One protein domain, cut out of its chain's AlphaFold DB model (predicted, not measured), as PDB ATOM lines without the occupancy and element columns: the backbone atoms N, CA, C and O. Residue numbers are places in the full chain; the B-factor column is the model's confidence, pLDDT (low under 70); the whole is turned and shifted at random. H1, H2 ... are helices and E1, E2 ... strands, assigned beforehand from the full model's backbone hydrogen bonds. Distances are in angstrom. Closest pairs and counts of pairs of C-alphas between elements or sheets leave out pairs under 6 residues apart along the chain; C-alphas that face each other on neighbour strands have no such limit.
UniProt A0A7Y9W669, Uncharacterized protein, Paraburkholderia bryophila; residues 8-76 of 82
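This is residues 8 to 76 of the 82 residues of an uncharacterized protein of Paraburkholderia bryophila (UniProt A0A7Y9W669). This is a flat, loose structure with little regular structure: the short parallel pair E3 and E4 has H1 near its end, hairpin E1 and E2 lies beyond the start of E3, and residues 62 to 76 fold back on themselves. The 69 printed residues run E1, E2, E3, E4, H1, class mixed, with 27 in named elements. The radius of gyration of the C-alphas is 13.9 A; the spans are 33 by 32 by 12 A.

E3 is residues 31 to 34, E4 45 to 47, E1 19 to 22, starting at C-alpha 19 (212.703, 223.175, 121.744), and E2 25 to 28. H1, residues 50 to 61, 16.1 A long, ends at C-alpha 61 (203.418, 245.211, 119.875).

E3 and E4 are parallel at 20 degrees, with N 47 and O 33 2.9 A apart. Pro 34 and Pro 50 are the closest C-alphas of E3 and H1, 5.1 A. Every O i to N i+4 pair in H1 is within hydrogen-bond range. E2 runs on into E3 at 57 degrees. Hairpin E1 and E2 is antiparallel, with N 20 and O 27 2.7 A apart.

The printed part has no cut and no long link. Residues 37 and 39 to 41 are under pLDDT 70.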
ATOM      1  N   ALA A   8     208.669 234.431 118.553       93.69
ATOM      2  CA  ALA A   8     208.975 233.109 119.081       93.69
ATOM      3  C   ALA A   8     207.786 232.556 119.873       93.69
ATOM      4  O   ALA A   8     207.144 233.286 120.629       93.69
ATOM      5  N   LEU A   9     207.505 231.269 119.689       93.50
ATOM      6  CA  LEU A   9     206.514 230.530 120.457       93.50
ATOM      7  C   LEU A   9     207.260 229.542 121.351       93.50
ATOM      8  O   LEU A   9     207.818 228.560 120.865       93.50
ATOM      9  N   TYR A  10     207.264 229.814 122.652       91.81
ATOM     10  CA  TYR A  10     207.810 228.907 123.656       91.81
ATOM     11  C   TYR A  10     206.692 228.090 124.283       91.81
ATOM     12  O   TYR A  10     205.579 228.588 124.486       91.81
ATOM     13  N   ARG A  11     206.977 226.822 124.580       91.44
ATOM     14  CA  ARG A  11     206.019 225.965 125.270       91.44
ATOM     15  C   ARG A  11     205.841 226.482 126.695       91.44
ATOM     16  O   ARG A  11     206.805 226.778 127.384       91.44
ATOM     17  N   ASN A  12     204.595 226.588 127.144       89.81
ATOM     18  CA  ASN A  12     204.306 226.942 128.529       89.81
ATOM     19  C   ASN A  12     204.333 225.684 129.415       89.81
ATOM     20  O   ASN A  12     203.284 225.172 129.801       89.81
ATOM     21  N   ASP A  13     205.524 225.145 129.672       88.75
ATOM     22  CA  ASP A  13     205.750 223.969 130.532       88.75
ATOM     23  C   ASP A  13     206.658 224.262 131.741       88.75
ATOM     24  O   ASP A  13     207.055 223.352 132.468       88.75
ATOM     25  N   GLY A  14     206.950 225.543 131.986       86.06
ATOM     26  CA  GLY A  14     207.827 225.997 133.065       86.06
ATOM     27  C   GLY A  14     209.313 226.007 132.702       86.06
ATOM     28  O   GLY A  14     210.114 226.484 133.507       86.06
ATOM     29  N   VAL A  15     209.685 225.548 131.504       87.44
ATOM     30  CA  VAL A  15     211.043 225.651 130.964       87.44
ATOM     31  C   VAL A  15     211.047 226.674 129.832       87.44
ATOM     32  O   VAL A  15     210.165 226.692 128.982       87.44
ATOM     33  N   ILE A  16     212.029 227.580 129.839       89.00
ATOM     34  CA  ILE A  16     212.179 228.577 128.775       89.00
ATOM     35  C   ILE A  16     213.258 228.113 127.811       89.00
ATOM     36  O   ILE A  16     214.439 228.428 127.965       89.00
ATOM     37  N   ASP A  17     212.829 227.347 126.817       88.88
ATOM     38  CA  ASP A  17     213.647 226.859 125.721       88.88
ATOM     39  C   ASP A  17     212.917 226.988 124.376       88.88
ATOM     40  O   ASP A  17     211.707 227.179 124.281       88.88
ATOM     41  N   ASP A  18     213.696 226.931 123.297       90.81
ATOM     42  CA  ASP A  18     213.180 226.984 121.927       90.81
ATOM     43  C   ASP A  18     213.048 225.579 121.320       90.81
ATOM     44  O   ASP A  18     213.140 225.389 120.105       90.81
ATOM     45  N   TYR A  19     212.911 224.555 122.166       91.56
ATOM     46  CA  TYR A  19     212.703 223.175 121.744       91.56
ATOM     47  C   TYR A  19     211.904 222.396 122.781       91.56
ATOM     48  O   TYR A  19     211.993 222.637 123.962       91.56
ATOM     49  N   THR A  20     211.168 221.383 122.356       89.38
ATOM     50  CA  THR A  20     210.427 220.497 123.248       89.38
ATOM     51  C   THR A  20     210.491 219.067 122.723       89.38
ATOM     52  O   THR A  20     210.866 218.829 121.571       89.38
ATOM     53  N   PHE A  21     210.119 218.101 123.557       89.44
ATOM     54  CA  PHE A  21     210.008 216.703 123.157       89.44
ATOM     55  C   PHE A  21     208.541 216.296 123.059       89.44
ATOM     56  O   PHE A  21     207.763 216.449 124.003       89.44
ATOM     57  N   VAL A  22     208.171 215.742 121.906       85.12
ATOM     58  CA  VAL A  22     206.851 215.154 121.657       85.12
ATOM     59  C   VAL A  22     207.071 213.708 121.236       85.12
ATOM     60  O   VAL A  22     207.691 213.454 120.207       85.12
ATOM     61  N   HIS A  23     206.614 212.761 122.060       89.62
ATOM     62  CA  HIS A  23     206.820 211.318 121.852       89.62
ATOM     63  C   HIS A  23     208.292 210.938 121.586       89.62
ATOM     64  O   HIS A  23     208.594 210.160 120.687       89.62
ATOM     65  N   GLY A  24     209.227 211.533 122.335       91.19
ATOM     66  CA  GLY A  24     210.667 211.279 122.185       91.19
ATOM     67  C   GLY A  24     211.335 211.991 121.002       91.19
ATOM     68  O   GLY A  24     212.555 211.931 120.871       91.19
ATOM     69  N   VAL A  25     210.579 212.719 120.175       90.06
ATOM     70  CA  VAL A  25     211.117 213.507 119.059       90.06
ATOM     71  C   VAL A  25     211.323 214.955 119.493       90.06
ATOM     72  O   VAL A  25     210.380 215.612 119.942       90.06
ATOM     73  N   ARG A  26     212.544 215.469 119.317       91.06
ATOM     74  CA  ARG A  26     212.862 216.886 119.525       91.06
ATOM     75  C   ARG A  26     212.229 217.733 118.418       91.06
ATOM     76  O   ARG A  26     212.483 217.503 117.239       91.06
ATOM     77  N   ARG A  27     211.445 218.731 118.805       89.81
ATOM     78  CA  ARG A  27     210.847 219.762 117.938       89.81
ATOM     79  C   ARG A  27     211.176 221.136 118.505       89.81
ATOM     80  O   ARG A  27     211.576 221.209 119.656       89.81
ATOM     81  N   GLY A  28     211.043 222.217 117.749       91.31
ATOM     82  CA  GLY A  28     211.395 223.542 118.260       91.31
ATOM     83  C   GLY A  28     211.419 224.615 117.190       91.31
ATOM     84  O   GLY A  28     210.970 224.375 116.071       91.31
ATOM     85  N   ASN A  29     211.976 225.776 117.535       91.69
ATOM     86  CA  ASN A  29     212.019 226.962 116.682       91.69
ATOM     87  C   ASN A  29     210.628 227.367 116.176       91.69
ATOM     88  O   ASN A  29     210.480 227.826 115.045       91.69
ATOM     89  N   PHE A  30     209.596 227.181 117.001       92.06
ATOM     90  CA  PHE A  30     208.235 227.523 116.615       92.06
ATOM     91  C   PHE A  30     208.093 229.037 116.530       92.06
ATOM     92  O   PHE A  30     208.540 229.779 117.413       92.06
ATOM     93  N   ARG A  31     207.481 229.504 115.444       93.56
ATOM     94  CA  ARG A  31     207.299 230.927 115.167       93.56
ATOM     95  C   ARG A  31     205.862 231.227 114.779       93.56
ATOM     96  O   ARG A  31     205.191 230.411 114.151       93.56
ATOM     97  N   LEU A  32     205.426 232.431 115.123       93.81
ATOM     98  CA  LEU A  32     204.294 233.096 114.496       93.81
ATOM     99  C   LEU A  32     204.840 234.003 113.389       93.81
ATOM    100  O   LEU A  32     205.590 234.942 113.675       93.81
ATOM    101  N   HIS A  33     204.484 233.712 112.140       92.81
ATOM    102  CA  HIS A  33     205.047 234.375 110.962       92.81
ATOM    103  C   HIS A  33     204.021 234.472 109.815       92.81
ATOM    104  O   HIS A  33     203.008 233.771 109.848       92.81
ATOM    105  N   PRO A  34     204.218 235.338 108.799       91.94
ATOM    106  CA  PRO A  34     203.382 235.313 107.602       91.94
ATOM    107  C   PRO A  34     203.625 234.027 106.814       91.94
ATOM    108  O   PRO A  34     204.727 233.476 106.854       91.94
ATOM    109  N   ASP A  35     202.619 233.565 106.078       86.69
ATOM    110  CA  ASP A  35     202.746 232.341 105.291       86.69
ATOM    111  C   ASP A  35     203.926 232.399 104.303       86.69
ATOM    112  O   ASP A  35     204.213 233.422 103.668       86.69
ATOM    113  N   GLY A  36     204.644 231.282 104.225       75.56
ATOM    114  CA  GLY A  36     205.804 231.122 103.363       75.56
ATOM    115  C   GLY A  36     205.386 230.767 101.940       75.56
ATOM    116  O   GLY A  36     204.316 230.219 101.703       75.56
ATOM    117  N   ARG A  37     206.276 230.985 100.965       66.69
ATOM    118  CA  ARG A  37     206.007 230.678  99.543       66.69
ATOM    119  C   ARG A  37     205.592 229.220  99.285       66.69
ATOM    120  O   ARG A  37     204.955 228.947  98.275       66.69
ATOM    121  N   PHE A  38     205.985 228.302 100.167       71.00
ATOM    122  CA  PHE A  38     205.784 226.862 100.007       71.00
ATOM    123  C   PHE A  38     204.703 226.273 100.926       71.00
ATOM    124  O   PHE A  38     204.422 225.086 100.799       71.00
ATOM    125  N   GLY A  39     204.113 227.053 101.844       63.97
ATOM    126  CA  GLY A  39     203.044 226.579 102.740       63.97
ATOM    127  C   GLY A  39     203.408 225.381 103.635       63.97
ATOM    128  O   GLY A  39     202.521 224.681 104.117       63.97
ATOM    129  N   ILE A  40     204.700 225.096 103.839       66.06
ATOM    130  CA  ILE A  40     205.164 223.987 104.683       66.06
ATOM    131  C   ILE A  40     205.148 224.456 106.141       66.06
ATOM    132  O   ILE A  40     205.872 225.388 106.489       66.06
ATOM    133  N   SER A  41     204.348 223.807 106.995       65.12
ATOM    134  CA  SER A  41     204.376 224.038 108.444       65.12
ATOM    135  C   SER A  41     204.987 222.844 109.175       65.12
ATOM    136  O   SER A  41     204.441 221.743 109.166       65.12
ATOM    137  N   GLU A  42     206.106 223.083 109.857       70.75
ATOM    138  CA  GLU A  42     206.757 222.125 110.762       70.75
ATOM    139  C   GLU A  42     206.321 222.330 112.231       70.75
ATOM    140  O   GLU A  42     206.979 221.875 113.168       70.75
ATOM    141  N   GLY A  43     205.184 223.009 112.439       80.56
ATOM    142  CA  GLY A  43     204.624 223.347 113.755       80.56
ATOM    143  C   GLY A  43     204.613 224.843 114.082       80.56
ATOM    144  O   GLY A  43     204.235 225.226 115.185       80.56
ATOM    145  N   CYS A  44     205.001 225.700 113.135       89.19
ATOM    146  CA  CYS A  44     204.787 227.142 113.223       89.19
ATOM    147  C   CYS A  44     203.311 227.515 113.001       89.19
ATOM    148  O   CYS A  44     202.553 226.781 112.359       89.19
ATOM    149  N   ILE A  45     202.927 228.705 113.471       90.94
ATOM    150  CA  ILE A  45     201.635 229.326 113.159       90.94
ATOM    151  C   ILE A  45     201.856 230.319 112.015       90.94
ATOM    152  O   ILE A  45     202.518 231.344 112.186       90.94
ATOM    153  N   ALA A  46     201.289 230.012 110.849       90.75
ATOM    154  CA  ALA A  46     201.378 230.848 109.659       90.75
ATOM    155  C   ALA A  46     200.117 231.712 109.497       90.75
ATOM    156  O   ALA A  46     198.995 231.201 109.477       90.75
ATOM    157  N   ILE A  47     200.295 233.027 109.368       91.88
ATOM    158  CA  ILE A  47     199.209 233.977 109.107       91.88
ATOM    159  C   ILE A  47     199.042 234.175 107.601       91.88
ATOM    160  O   ILE A  47     200.003 234.461 106.886       91.88
ATOM    161  N   GLN A  48     197.801 234.050 107.127       85.88
ATOM    162  CA  GLN A  48     197.448 234.194 105.716       85.88
ATOM    163  C   GLN A  48     197.762 235.612 105.217       85.88
ATOM    164  O   GLN A  48     197.062 236.555 105.568       85.88
ATOM    165  N   SER A  49     198.767 235.732 104.352       87.62
ATOM    166  CA  SER A  49     199.304 236.978 103.784       87.62
ATOM    167  C   SER A  49     200.157 237.855 104.728       87.62
ATOM    168  O   SER A  49     199.869 237.972 105.927       87.62
ATOM    169  N   PRO A  50     201.197 238.530 104.191       89.81
ATOM    170  CA  PRO A  50     202.017 239.480 104.947       89.81
ATOM    171  C   PRO A  50     201.218 240.623 105.585       89.81
ATOM    172  O   PRO A  50     201.451 240.971 106.735       89.81
ATOM    173  N   GLU A  51     200.207 241.162 104.903       93.00
ATOM    174  CA  GLU A  51     199.453 242.329 105.384       93.00
ATOM    175  C   GLU A  51     198.572 242.008 106.601       93.00
ATOM    176  O   GLU A  51     198.224 242.893 107.390       93.00
ATOM    177  N   ARG A  52     198.134 240.750 106.748       94.69
ATOM    178  CA  ARG A  52     197.431 240.312 107.962       94.69
ATOM    179  C   ARG A  52     198.407 240.085 109.104       94.69
ATOM    180  O   ARG A  52     198.088 240.441 110.238       94.69
ATOM    181  N   PHE A  53     199.582 239.537 108.803       94.88
ATOM    182  CA  PHE A  53     200.653 239.404 109.781       94.88
ATOM    183  C   PHE A  53     201.084 240.771 110.323       94.88
ATOM    184  O   PHE A  53     201.139 240.935 111.537       94.88
ATOM    185  N   ASP A  54     201.285 241.769 109.462       95.25
ATOM    186  CA  ASP A  54     201.681 243.118 109.876       95.25
ATOM    187  C   ASP A  54     200.642 243.761 110.800       95.25
ATOM    188  O   ASP A  54     200.993 244.355 111.822       95.25
ATOM    189  N   ARG A  55     199.348 243.579 110.498       96.50
ATOM    190  CA  ARG A  55     198.248 244.030 111.364       96.50
ATOM    191  C   ARG A  55     198.263 243.337 112.725       96.50
ATOM    192  O   ARG A  55     198.129 244.010 113.745       96.50
ATOM    193  N   LEU A  56     198.451 242.017 112.754       95.69
ATOM    194  CA  LEU A  56     198.549 241.261 114.004       95.69
ATOM    195  C   LEU A  56     199.785 241.673 114.812       95.69
ATOM    196  O   LEU A  56     199.686 241.897 116.015       95.69
ATOM    197  N   ARG A  57     200.938 241.821 114.158       95.38
ATOM    198  CA  ARG A  57     202.184 242.266 114.783       95.38
ATOM    199  C   ARG A  57     202.024 243.644 115.406       95.38
ATOM    200  O   ARG A  57     202.400 243.824 116.560       95.38
ATOM    201  N   ALA A  58     201.463 244.599 114.664       96.31
ATOM    202  CA  ALA A  58     201.209 245.944 115.168       96.31
ATOM    203  C   ALA A  58     200.283 245.912 116.392       96.31
ATOM    204  O   ALA A  58     200.574 246.565 117.391       96.31
ATOM    205  N   TYR A  59     199.222 245.100 116.342       96.31
ATOM    206  CA  TYR A  59     198.330 244.899 117.480       96.31
ATOM    207  C   TYR A  59     199.070 244.336 118.703       96.31
ATOM    208  O   TYR A  59     198.980 244.928 119.775       96.31
ATOM    209  N   LEU A  60     199.837 243.251 118.543       95.38
ATOM    210  CA  LEU A  60     200.589 242.610 119.631       95.38
ATOM    211  C   LEU A  60     201.638 243.546 120.240       95.38
ATOM    212  O   LEU A  60     201.732 243.643 121.458       95.38
ATOM    213  N   MET A  61     202.391 244.271 119.410       94.44
ATOM    214  CA  MET A  61     203.418 245.211 119.875       94.44
ATOM    215  C   MET A  61     202.852 246.443 120.583       94.44
ATOM    216  O   MET A  61     203.583 247.087 121.332       94.44
ATOM    217  N   ALA A  62     201.587 246.781 120.337       95.94
ATOM    218  CA  ALA A  62     200.894 247.856 121.037       95.94
ATOM    219  C   ALA A  62     200.350 247.428 122.411       95.94
ATOM    220  O   ALA A  62     199.910 248.288 123.170       95.94
ATOM    221  N   GLN A  63     200.348 246.128 122.729       93.38
ATOM    222  CA  GLN A  63     199.903 245.642 124.035       93.38
ATOM    223  C   GLN A  63     201.014 245.760 125.080       93.38
ATOM    224  O   GLN A  63     202.204 245.653 124.767       93.38
ATOM    225  N   ASP A  64     200.617 245.882 126.346       94.00
ATOM    226  CA  ASP A  64     201.544 245.771 127.467       94.00
ATOM    227  C   ASP A  64     202.137 244.360 127.527       94.00
ATOM    228  O   ASP A  64     201.456 243.371 127.818       94.00
ATOM    229  N   ALA A  65     203.437 244.267 127.261       94.31
ATOM    230  CA  ALA A  65     204.158 243.011 127.354       94.31
ATOM    231  C   ALA A  65     204.415 242.642 128.820       94.31
ATOM    232  O   ALA A  65     204.817 243.475 129.636       94.31
ATOM    233  N   LYS A  66     204.248 241.361 129.143       93.94
ATOM    234  CA  LYS A  66     204.505 240.820 130.483       93.94
ATOM    235  C   LYS A  66     205.859 240.127 130.511       93.94
ATOM    236  O   LYS A  66     206.310 239.598 129.499       93.94
ATOM    237  N   ALA A  67     206.515 240.118 131.667       94.06
ATOM    238  CA  ALA A  67     207.735 239.343 131.860       94.06
ATOM    239  C   ALA A  67     207.392 237.882 132.170       94.06
ATOM    240  O   ALA A  67     206.463 237.604 132.935       94.06
ATOM    241  N   ILE A  68     208.150 236.952 131.597       90.25
ATOM    242  CA  ILE A  68     208.111 235.555 132.025       90.25
ATOM    243  C   ILE A  68     208.785 235.471 133.409       90.25
ATOM    244  O   ILE A  68     209.934 235.916 133.527       90.25
ATOM    245  N   PRO A  69     208.117 234.919 134.445       89.25
ATOM    246  CA  PRO A  69     208.673 234.833 135.794       89.25
ATOM    247  C   PRO A  69     210.078 234.218 135.813       89.25
ATOM    248  O   PRO A  69     210.322 233.193 135.185       89.25
ATOM    249  N   GLY A  70     211.009 234.855 136.528       89.12
ATOM    250  CA  GLY A  70     212.399 234.394 136.621       89.12
ATOM    251  C   GLY A  70     213.283 234.732 135.413       89.12
ATOM    252  O   GLY A  70     214.429 234.291 135.371       89.12
ATOM    253  N   THR A  71     212.799 235.522 134.446       89.69
ATOM    254  CA  THR A  71     213.577 235.936 133.266       89.69
ATOM    255  C   THR A  71     213.375 237.421 132.932       89.69
ATOM    256  O   THR A  71     212.447 238.060 133.419       89.69
ATOM    257  N   ASN A  72     214.202 237.948 132.022       91.75
ATOM    258  CA  ASN A  72     214.007 239.268 131.402       91.75
ATOM    259  C   ASN A  72     213.271 239.189 130.050       91.75
ATOM    260  O   ASN A  72     213.243 240.163 129.292       91.75
ATOM    261  N   ILE A  73     212.708 238.026 129.710       91.31
ATOM    262  CA  ILE A  73     212.017 237.812 128.439       91.31
ATOM    263  C   ILE A  73     210.602 238.363 128.558       91.31
ATOM    264  O   ILE A  73     209.853 238.018 129.475       91.31
ATOM    265  N   ARG A  74     210.236 239.219 127.603       93.75
ATOM    266  CA  ARG A  74     208.889 239.774 127.487       93.75
ATOM    267  C   ARG A  74     208.060 238.954 126.506       93.75
ATOM    268  O   ARG A  74     208.551 238.612 125.433       93.75
ATOM    269  N   TYR A  75     206.808 238.689 126.857       94.56
ATOM    270  CA  TYR A  75     205.836 238.029 125.992       94.56
ATOM    271  C   TYR A  75     204.604 238.916 125.787       94.56
ATOM    272  O   TYR A  75     204.219 239.687 126.667       94.56
ATOM    273  N   PHE A  76     203.996 238.797 124.605       95.44
ATOM    274  CA  PHE A  76     202.835 239.598 124.192       95.44
ATOM    275  C   PHE A  76     201.498 238.864 124.359       95.44
ATOM    276  O   PHE A  76     200.441 239.471 124.241       95.44
TER     277      PHE A  76